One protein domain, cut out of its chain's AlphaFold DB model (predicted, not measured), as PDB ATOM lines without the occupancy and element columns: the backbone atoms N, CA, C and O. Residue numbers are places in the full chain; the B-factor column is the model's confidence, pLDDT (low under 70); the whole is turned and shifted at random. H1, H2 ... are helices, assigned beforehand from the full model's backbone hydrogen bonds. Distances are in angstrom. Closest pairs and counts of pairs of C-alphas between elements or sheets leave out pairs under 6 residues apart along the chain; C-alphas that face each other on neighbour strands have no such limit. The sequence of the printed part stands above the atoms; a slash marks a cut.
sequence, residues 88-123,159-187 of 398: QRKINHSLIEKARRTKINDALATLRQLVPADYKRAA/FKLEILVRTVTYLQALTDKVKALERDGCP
ATOM      1  N   GLN A  88     132.037  33.085  24.690       96.94
ATOM      2  CA  GLN A  88     131.005  32.273  25.341       96.94
ATOM      3  C   GLN A  88     129.604  32.891  25.208       96.94
ATOM      4  O   GLN A  88     128.632  32.176  24.963       96.94
ATOM      5  N   ARG A  89     129.478  34.221  25.310       98.12
ATOM      6  CA  ARG A  89     128.204  34.918  25.060       98.12
ATOM      7  C   ARG A  89     127.726  34.724  23.625       98.12
ATOM      8  O   ARG A  89     126.549  34.441  23.433       98.12
ATOM      9  N   LYS A  90     128.622  34.836  22.637       98.44
ATOM     10  CA  LYS A  90     128.290  34.595  21.222       98.44
ATOM     11  C   LYS A  90     127.822  33.153  20.996       98.44
ATOM     12  O   LYS A  90     126.796  32.958  20.349       98.44
ATOM     13  N   ILE A  91     128.503  32.168  21.590       98.12
ATOM     14  CA  ILE A  91     128.115  30.748  21.513       98.12
ATOM     15  C   ILE A  91     126.728  30.539  22.128       98.12
ATOM     16  O   ILE A  91     125.834  30.028  21.453       98.12
ATOM     17  N   ASN A  92     126.509  31.007  23.360       98.25
ATOM     18  CA  ASN A  92     125.216  30.882  24.036       98.25
ATOM     19  C   ASN A  92     124.089  31.569  23.254       98.25
ATOM     20  O   ASN A  92     123.016  30.995  23.092       98.25
ATOM     21  N   HIS A  93     124.339  32.764  22.714       98.81
ATOM     22  CA  HIS A  93     123.372  33.468  21.876       98.81
ATOM     23  C   HIS A  93     123.017  32.656  20.622       98.81
ATOM     24  O   HIS A  93     121.843  32.497  20.294       98.81
ATOM     25  N   SER A  94     124.022  32.095  19.942       98.38
ATOM     26  CA  SER A  94     123.800  31.266  18.752       98.38
ATOM     27  C   SER A  94     123.020  29.979  19.064       98.38
ATOM     28  O   SER A  94     122.143  29.592  18.291       98.38
ATOM     29  N   LEU A  95     123.267  29.361  20.225       98.44
ATOM     30  CA  LEU A  95     122.565  28.166  20.693       98.44
ATOM     31  C   LEU A  95     121.089  28.456  20.992       98.44
ATOM     32  O   LEU A  95     120.213  27.718  20.539       98.44
ATOM     33  N   ILE A  96     120.817  29.548  21.713       98.31
ATOM     34  CA  ILE A  96     119.452  29.976  22.044       98.31
ATOM     35  C   ILE A  96     118.668  30.282  20.764       98.31
ATOM     36  O   ILE A  96     117.544  29.810  20.599       98.31
ATOM     37  N   GLU A  97     119.267  31.015  19.824       98.62
ATOM     38  CA  GLU A  97     118.612  31.349  18.557       98.62
ATOM     39  C   GLU A  97     118.379  30.106  17.684       98.62
ATOM     40  O   GLU A  97     117.316  29.972  17.074       98.62
ATOM     41  N   LYS A  98     119.313  29.146  17.663       98.69
ATOM     42  CA  LYS A  98     119.110  27.855  16.985       98.69
ATOM     43  C   LYS A  98     117.912  27.111  17.576       98.69
ATOM     44  O   LYS A  98     117.023  26.716  16.825       98.69
ATOM     45  N   ALA A  99     117.843  26.980  18.902       98.31
ATOM     46  CA  ALA A  99     116.722  26.329  19.580       98.31
ATOM     47  C   ALA A  99     115.386  27.040  19.301       98.31
ATOM     48  O   ALA A  99     114.374  26.388  19.036       98.31
ATOM     49  N   ARG A 100     115.382  28.378  19.286       98.69
ATOM     50  CA  ARG A 100     114.209  29.182  18.918       98.69
ATOM     51  C   ARG A 100     113.755  28.901  17.484       98.69
ATOM     52  O   ARG A 100     112.568  28.671  17.257       98.69
ATOM     53  N   ARG A 101     114.677  28.885  16.517       98.38
ATOM     54  CA  ARG A 101     114.366  28.581  15.108       98.38
ATOM     55  C   ARG A 101     113.817  27.171  14.927       98.38
ATOM     56  O   ARG A 101     112.877  27.004  14.154       98.38
ATOM     57  N   THR A 102     114.365  26.190  15.644       98.38
ATOM     58  CA  THR A 102     113.837  24.820  15.648       98.38
ATOM     59  C   THR A 102     112.390  24.803  16.130       98.38
ATOM     60  O   THR A 102     111.533  24.350  15.385       98.38
ATOM     61  N   LYS A 103     112.079  25.434  17.274       98.56
ATOM     62  CA  LYS A 103     110.693  25.527  17.774       98.56
ATOM     63  C   LYS A 103     109.730  26.176  16.774       98.56
ATOM     64  O   LYS A 103     108.604  25.717  16.623       98.56
ATOM     65  N   ILE A 104     110.164  27.229  16.077       98.19
ATOM     66  CA  ILE A 104     109.350  27.871  15.029       98.19
ATOM     67  C   ILE A 104     109.086  26.898  13.875       98.19
ATOM     68  O   ILE A 104     107.969  26.826  13.369       98.19
ATOM     69  N   ASN A 105     110.102  26.156  13.434       97.19
ATOM     70  CA  ASN A 105     109.938  25.184  12.358       97.19
ATOM     71  C   ASN A 105     109.043  24.010  12.780       97.19
ATOM     72  O   ASN A 105     108.233  23.572  11.964       97.19
ATOM     73  N   ASP A 106     109.143  23.560  14.031       97.44
ATOM     74  CA  ASP A 106     108.284  22.513  14.589       97.44
ATOM     75  C   ASP A 106     106.820  22.974  14.631       97.44
ATOM     76  O   ASP A 106     105.941  22.261  14.156       97.44
ATOM     77  N   ALA A 107     106.551  24.205  15.083       98.19
ATOM     78  CA  ALA A 107     105.205  24.786  15.063       98.19
ATOM     79  C   ALA A 107     104.644  24.951  13.635       98.19
ATOM     80  O   ALA A 107     103.463  24.731  13.385       98.19
ATOM     81  N   LEU A 108     105.482  25.305  12.659       96.94
ATOM     82  CA  LEU A 108     105.053  25.329  11.256       96.94
ATOM     83  C   LEU A 108     104.782  23.917  10.722       96.94
ATOM     84  O   LEU A 108     103.900  23.745   9.885       96.94
ATOM     85  N   ALA A 109     105.514  22.903  11.187       95.75
ATOM     86  CA  ALA A 109     105.259  21.514  10.823       95.75
ATOM     87  C   ALA A 109     103.938  20.996  11.409       95.75
ATOM     88  O   ALA A 109     103.213  20.298  10.702       95.75
ATOM     89  N   THR A 110     103.579  21.375  12.641       96.69
ATOM     90  CA  THR A 110     102.267  21.025  13.213       96.69
ATOM     91  C   THR A 110     101.126  21.731  12.482       96.69
ATOM     92  O   THR A 110     100.127  21.091  12.166       96.69
ATOM     93  N   LEU A 111     101.288  23.009  12.114       97.44
ATOM     94  CA  LEU A 111     100.294  23.723  11.301       97.44
ATOM     95  C   LEU A 111     100.052  23.047   9.946       97.44
ATOM     96  O   LEU A 111      98.903  22.909   9.537       97.44
ATOM     97  N   ARG A 112     101.105  22.549   9.281       94.50
ATOM     98  CA  ARG A 112     100.954  21.769   8.038       94.50
ATOM     99  C   ARG A 112     100.100  20.513   8.210       94.50
ATOM    100  O   ARG A 112      99.437  20.114   7.266       94.50
ATOM    101  N   GLN A 113     100.144  19.873   9.380       94.81
ATOM    102  CA  GLN A 113      99.371  18.657   9.649       94.81
ATOM    103  C   GLN A 113      97.904  18.959   9.982       94.81
ATOM    104  O   GLN A 113      97.032  18.166   9.644       94.81
ATOM    105  N   LEU A 114      97.634  20.086  10.649       96.69
ATOM    106  CA  LEU A 114      96.283  20.474  11.070       96.69
ATOM    107  C   LEU A 114      95.458  21.109   9.947       96.69
ATOM    108  O   LEU A 114      94.233  21.002   9.954       96.69
ATOM    109  N   VAL A 115      96.111  21.797   9.009       96.06
ATOM    110  CA  VAL A 115      95.436  22.518   7.927       96.06
ATOM    111  C   VAL A 115      95.403  21.642   6.671       96.06
ATOM    112  O   VAL A 115      96.471  21.335   6.136       96.06
ATOM    113  N   PRO A 116      94.219  21.264   6.150       94.56
ATOM    114  CA  PRO A 116      94.137  20.395   4.979       94.56
ATOM    115  C   PRO A 116      94.821  21.026   3.759       94.56
ATOM    116  O   PRO A 116      94.574  22.188   3.429       94.56
ATOM    117  N   ALA A 117      95.679  20.258   3.079       91.19
ATOM    118  CA  ALA A 117      96.516  20.751   1.979       91.19
ATOM    119  C   ALA A 117      95.703  21.331   0.804       91.19
ATOM    120  O   ALA A 117      96.168  22.241   0.107       91.19
ATOM    121  N   ASP A 118      94.468  20.853   0.642       86.62
ATOM    122  CA  ASP A 118      93.582  21.151  -0.482       86.62
ATOM    123  C   ASP A 118      93.037  22.590  -0.468       86.62
ATOM    124  O   ASP A 118      92.714  23.134  -1.524       86.62
ATOM    125  N   TYR A 119      93.041  23.270   0.689       85.88
ATOM    126  CA  TYR A 119      92.556  24.658   0.810       85.88
ATOM    127  C   TYR A 119      93.372  25.673   0.000       85.88
ATOM    128  O   TYR A 119      92.886  26.762  -0.290       85.88
ATOM    129  N   LYS A 120      94.604  25.335  -0.398       72.31
ATOM    130  CA  LYS A 120      95.407  26.198  -1.280       72.31
ATOM    131  C   LYS A 120      94.943  26.118  -2.738       72.31
ATOM    132  O   LYS A 120      95.089  27.088  -3.476       72.31
ATOM    133  N   ARG A 121      94.417  24.965  -3.166       71.00
ATOM    134  CA  ARG A 121      94.105  24.718  -4.578       71.00
ATOM    135  C   ARG A 121      92.766  25.346  -4.966       71.00
ATOM    136  O   ARG A 121      92.687  25.936  -6.025       71.00
ATOM    137  N   ALA A 122      91.766  25.324  -4.088       64.56
ATOM    138  CA  ALA A 122      90.450  25.893  -4.394       64.56
ATOM    139  C   ALA A 122      90.478  27.416  -4.643       64.56
ATOM    140  O   ALA A 122      89.850  27.892  -5.575       64.56
ATOM    141  N   ALA A 123      91.269  28.178  -3.879       63.12
ATOM    142  CA  ALA A 123      91.285  29.642  -3.979       63.12
ATOM    143  C   ALA A 123      92.060  30.204  -5.189       63.12
ATOM    144  O   ALA A 123      92.078  31.410  -5.379       63.12
ATOM    145  N   PHE A 159     106.187  26.502   1.269       92.81
ATOM    146  CA  PHE A 159     106.898  27.673   1.720       92.81
ATOM    147  C   PHE A 159     106.247  28.129   3.021       92.81
ATOM    148  O   PHE A 159     105.035  28.032   3.194       92.81
ATOM    149  N   LYS A 160     107.050  28.634   3.964       95.56
ATOM    150  CA  LYS A 160     106.530  29.098   5.262       95.56
ATOM    151  C   LYS A 160     105.355  30.063   5.089       95.56
ATOM    152  O   LYS A 160     104.391  29.985   5.836       95.56
ATOM    153  N   LEU A 161     105.439  30.922   4.074       95.50
ATOM    154  CA  LEU A 161     104.384  31.861   3.716       95.50
ATOM    155  C   LEU A 161     103.098  31.154   3.264       95.50
ATOM    156  O   LEU A 161     102.017  31.552   3.674       95.50
ATOM    157  N   GLU A 162     103.199  30.077   2.489       93.81
ATOM    158  CA  GLU A 162     102.035  29.323   2.013       93.81
ATOM    159  C   GLU A 162     101.289  28.629   3.150       93.81
ATOM    160  O   GLU A 162     100.063  28.631   3.153       93.81
ATOM    161  N   ILE A 163     102.011  28.090   4.139       95.19
ATOM    162  CA  ILE A 163     101.398  27.506   5.343       95.19
ATOM    163  C   ILE A 163     100.579  28.571   6.067       95.19
ATOM    164  O   ILE A 163      99.445  28.314   6.460       95.19
ATOM    165  N   LEU A 164     101.147  29.770   6.238       97.00
ATOM    166  CA  LEU A 164     100.482  30.870   6.932       97.00
ATOM    167  C   LEU A 164      99.239  31.337   6.171       97.00
ATOM    168  O   LEU A 164      98.170  31.410   6.768       97.00
ATOM    169  N   VAL A 165      99.353  31.573   4.861       95.19
ATOM    170  CA  VAL A 165      98.216  31.966   4.010       95.19
ATOM    171  C   VAL A 165      97.114  30.907   4.059       95.19
ATOM    172  O   VAL A 165      95.967  31.239   4.343       95.19
ATOM    173  N   ARG A 166      97.461  29.625   3.887       94.38
ATOM    174  CA  ARG A 166      96.503  28.512   3.960       94.38
ATOM    175  C   ARG A 166      95.831  28.407   5.333       94.38
ATOM    176  O   ARG A 166      94.649  28.102   5.420       94.38
ATOM    177  N   THR A 167      96.575  28.649   6.414       97.06
ATOM    178  CA  THR A 167      96.017  28.631   7.776       97.06
ATOM    179  C   THR A 167      94.974  29.734   7.948       97.06
ATOM    180  O   THR A 167      93.908  29.486   8.505       97.06
ATOM    181  N   VAL A 168      95.250  30.942   7.442       97.00
ATOM    182  CA  VAL A 168      94.314  32.074   7.519       97.00
ATOM    183  C   VAL A 168      93.051  31.806   6.702       97.00
ATOM    184  O   VAL A 168      91.955  31.982   7.231       97.00
ATOM    185  N   THR A 169      93.176  31.322   5.463       95.06
ATOM    186  CA  THR A 169      92.002  31.002   4.631       95.06
ATOM    187  C   THR A 169      91.163  29.878   5.234       95.06
ATOM    188  O   THR A 169      89.936  29.948   5.227       95.06
ATOM    189  N   TYR A 170      91.802  28.871   5.838       96.50
ATOM    190  CA  TYR A 170      91.100  27.806   6.553       96.50
ATOM    191  C   TYR A 170      90.313  28.333   7.763       96.50
ATOM    192  O   TYR A 170      89.151  27.972   7.944       96.50
ATOM    193  N   LEU A 171      90.909  29.219   8.569       97.44
ATOM    194  CA  LEU A 171      90.222  29.841   9.708       97.44
ATOM    195  C   LEU A 171      89.042  30.721   9.269       97.44
ATOM    196  O   LEU A 171      87.996  30.699   9.921       97.44
ATOM    197  N   GLN A 172      89.182  31.455   8.164       96.56
ATOM    198  CA  GLN A 172      88.082  32.228   7.574       96.56
ATOM    199  C   GLN A 172      86.939  31.305   7.140       96.56
ATOM    200  O   GLN A 172      85.815  31.478   7.602       96.56
ATOM    201  N   ALA A 173      87.240  30.244   6.386       95.00
ATOM    202  CA  ALA A 173      86.239  29.271   5.953       95.00
ATOM    203  C   ALA A 173      85.534  28.568   7.129       95.00
ATOM    204  O   ALA A 173      84.334  28.299   7.063       95.00
ATOM    205  N   LEU A 174      86.250  28.267   8.218       97.12
ATOM    206  CA  LEU A 174      85.636  27.743   9.443       97.12
ATOM    207  C   LEU A 174      84.709  28.769  10.099       97.12
ATOM    208  O   LEU A 174      83.613  28.410  10.519       97.12
ATOM    209  N   THR A 175      85.122  30.034  10.156       96.56
ATOM    210  CA  THR A 175      84.300  31.125  10.701       96.56
ATOM    211  C   THR A 175      83.017  31.301   9.889       96.56
ATOM    212  O   THR A 175      81.937  31.434  10.460       96.56
ATOM    213  N   ASP A 176      83.110  31.237   8.562       96.19
ATOM    214  CA  ASP A 176      81.952  31.356   7.674       96.19
ATOM    215  C   ASP A 176      81.006  30.159   7.803       96.19
ATOM    216  O   ASP A 176      79.787  30.338   7.823       96.19
ATOM    217  N   LYS A 177      81.546  28.947   7.989       95.25
ATOM    218  CA  LYS A 177      80.752  27.748   8.297       95.25
ATOM    219  C   LYS A 177      80.026  27.863   9.633       95.25
ATOM    220  O   LYS A 177      78.858  27.499   9.701       95.25
ATOM    221  N   VAL A 178      80.682  28.385  10.670       94.75
ATOM    222  CA  VAL A 178      80.033  28.637  11.968       94.75
ATOM    223  C   VAL A 178      78.892  29.637  11.798       94.75
ATOM    224  O   VAL A 178      77.774  29.335  12.193       94.75
ATOM    225  N   LYS A 179      79.115  30.754  11.096       93.88
ATOM    226  CA  LYS A 179      78.058  31.741  10.811       93.88
ATOM    227  C   LYS A 179      76.906  31.186   9.974       93.88
ATOM    228  O   LYS A 179      75.781  31.657  10.107       93.88
ATOM    229  N   ALA A 180      77.176  30.264   9.050       92.69
ATOM    230  CA  ALA A 180      76.132  29.589   8.283       92.69
ATOM    231  C   ALA A 180      75.316  28.662   9.191       92.69
ATOM    232  O   ALA A 180      74.098  28.763   9.215       92.69
ATOM    233  N   LEU A 181      75.976  27.856  10.027       92.81
ATOM    234  CA  LEU A 181      75.310  26.990  11.007       92.81
ATOM    235  C   LEU A 181      74.535  27.771  12.078       92.81
ATOM    236  O   LEU A 181      73.523  27.286  12.569       92.81
ATOM    237  N   GLU A 182      74.982  28.971  12.442       88.94
ATOM    238  CA  GLU A 182      74.250  29.869  13.343       88.94
ATOM    239  C   GLU A 182      72.991  30.448  12.686       88.94
ATOM    240  O   GLU A 182      71.979  30.624  13.360       88.94
ATOM    241  N   ARG A 183      73.038  30.729  11.377       89.56
ATOM    242  CA  ARG A 183      71.890  31.241  10.614       89.56
ATOM    243  C   ARG A 183      70.877  30.153  10.279       89.56
ATOM    244  O   ARG A 183      69.682  30.360  10.460       89.56
ATOM    245  N   ASP A 184      71.366  29.018   9.798       90.00
ATOM    246  CA  ASP A 184      70.544  27.931   9.265       90.00
ATOM    247  C   ASP A 184      70.162  26.913  10.356       90.00
ATOM    248  O   ASP A 184      69.284  26.072  10.159       90.00
ATOM    249  N   GLY A 185      70.800  27.000  11.527       84.44
ATOM    250  CA  GLY A 185      70.721  26.000  12.583       84.44
ATOM    251  C   GLY A 185      71.621  24.794  12.297       84.44
ATOM    252  O   GLY A 185      71.983  24.484  11.162       84.44
ATOM    253  N   CYS A 186      72.007  24.076  13.353       81.81
ATOM    254  CA  CYS A 186      72.743  22.830  13.184       81.81
ATOM    255  C   CYS A 186      71.790  21.738  12.661       81.81
ATOM    256  O   CYS A 186      70.850  21.384  13.376       81.81
ATOM    257  N   PRO A 187      72.050  21.124  11.489       80.50
ATOM    258  CA  PRO A 187      71.162  20.113  10.908       80.50
ATOM    259  C   PRO A 187      71.098  18.812  11.724       80.50
ATOM    260  O   PRO A 187      70.252  17.965  11.468       80.50
TER     261      PRO A 187
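What this domain is: This is residues 88 to 123 and 159 to 187 of the 398 residues of an uncharacterized protein of Pisolithus microcarpus 441 (UniProt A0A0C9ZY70). Two long helices, H1 and H3, meet near their ends and run on in the same general direction as a drawn-out, very wide V, with the last turns of H1 beside the first turns of H3. The tiny helix H2 packs on H3 near this meeting place, while residues 88 to 104 of H1 stick out at one end and residues 179 to 185, of which 179 to 184 belong to H3, at the other. The printed part has 65 residues with three named helices, H1, H2 and H3 in order along the chain, and no named strand; the class is all helix. The whole is extended, with a radius of gyration of the C-alphas of 18.2 A, and spans 63 by 23 by 14 A, its length made by the two long helices.

How they stand to each other: H1, residues 88 to 114, is the longest helix by residues. It touches H3, residues 160 to 184, with residues 108 to 112 alone, and H3 touches H1 with residues 160 to 167 alone. The closest C-alphas of the two are those of Arg 112 and Ile 163, 6.4 A apart. Their lines stand at a steep tilt of 41 degrees, and they run the same way. Their centres are 27.5 A apart. H2, residues 119 to 122, touches H3, and H3 touches H2 with residues 166 to 170 alone; the closest C-alphas of the two are those of Lys 120 and Arg 166, 5.8 A apart. H1 and H2 are apart, though a tight link of 4 residues joins them. In H1 and H3 every O i to N i+4 pair is within hydrogen-bond range; H2 is too short for such a pair, and its one O i to N i+3 pair is not within range.

Where its parts are: H1 has 27 residues and measures 39.4 A from C-alpha 88 at (131.005, 32.273, 25.341) to C-alpha 114 at (96.283, 20.474, 11.070). H3 has 25 residues and measures 36.2 A from C-alpha 160 to C-alpha 184 at (70.544, 27.931, 9.265). H2 has 4 residues, from Tyr 119 to Ala 122, and measures 5.7 A.

The domain as a whole: The two C-alphas farthest apart are those of Gln 88 and Pro 187, at 62.7 A. Without the stretches that stand free, the body has 41 residues and spans 38 by 20 by 13 A. Residues 124 to 158 are not printed, and C-alphas 123 and 159 are 16.7 A apart across this cut, which lies in the link from H2 to H3. No link is long among those printed whole. The mean pLDDT of the printed part is 93.4; it is under 70 at residues 122 to 123, and the mean of H2 is 73.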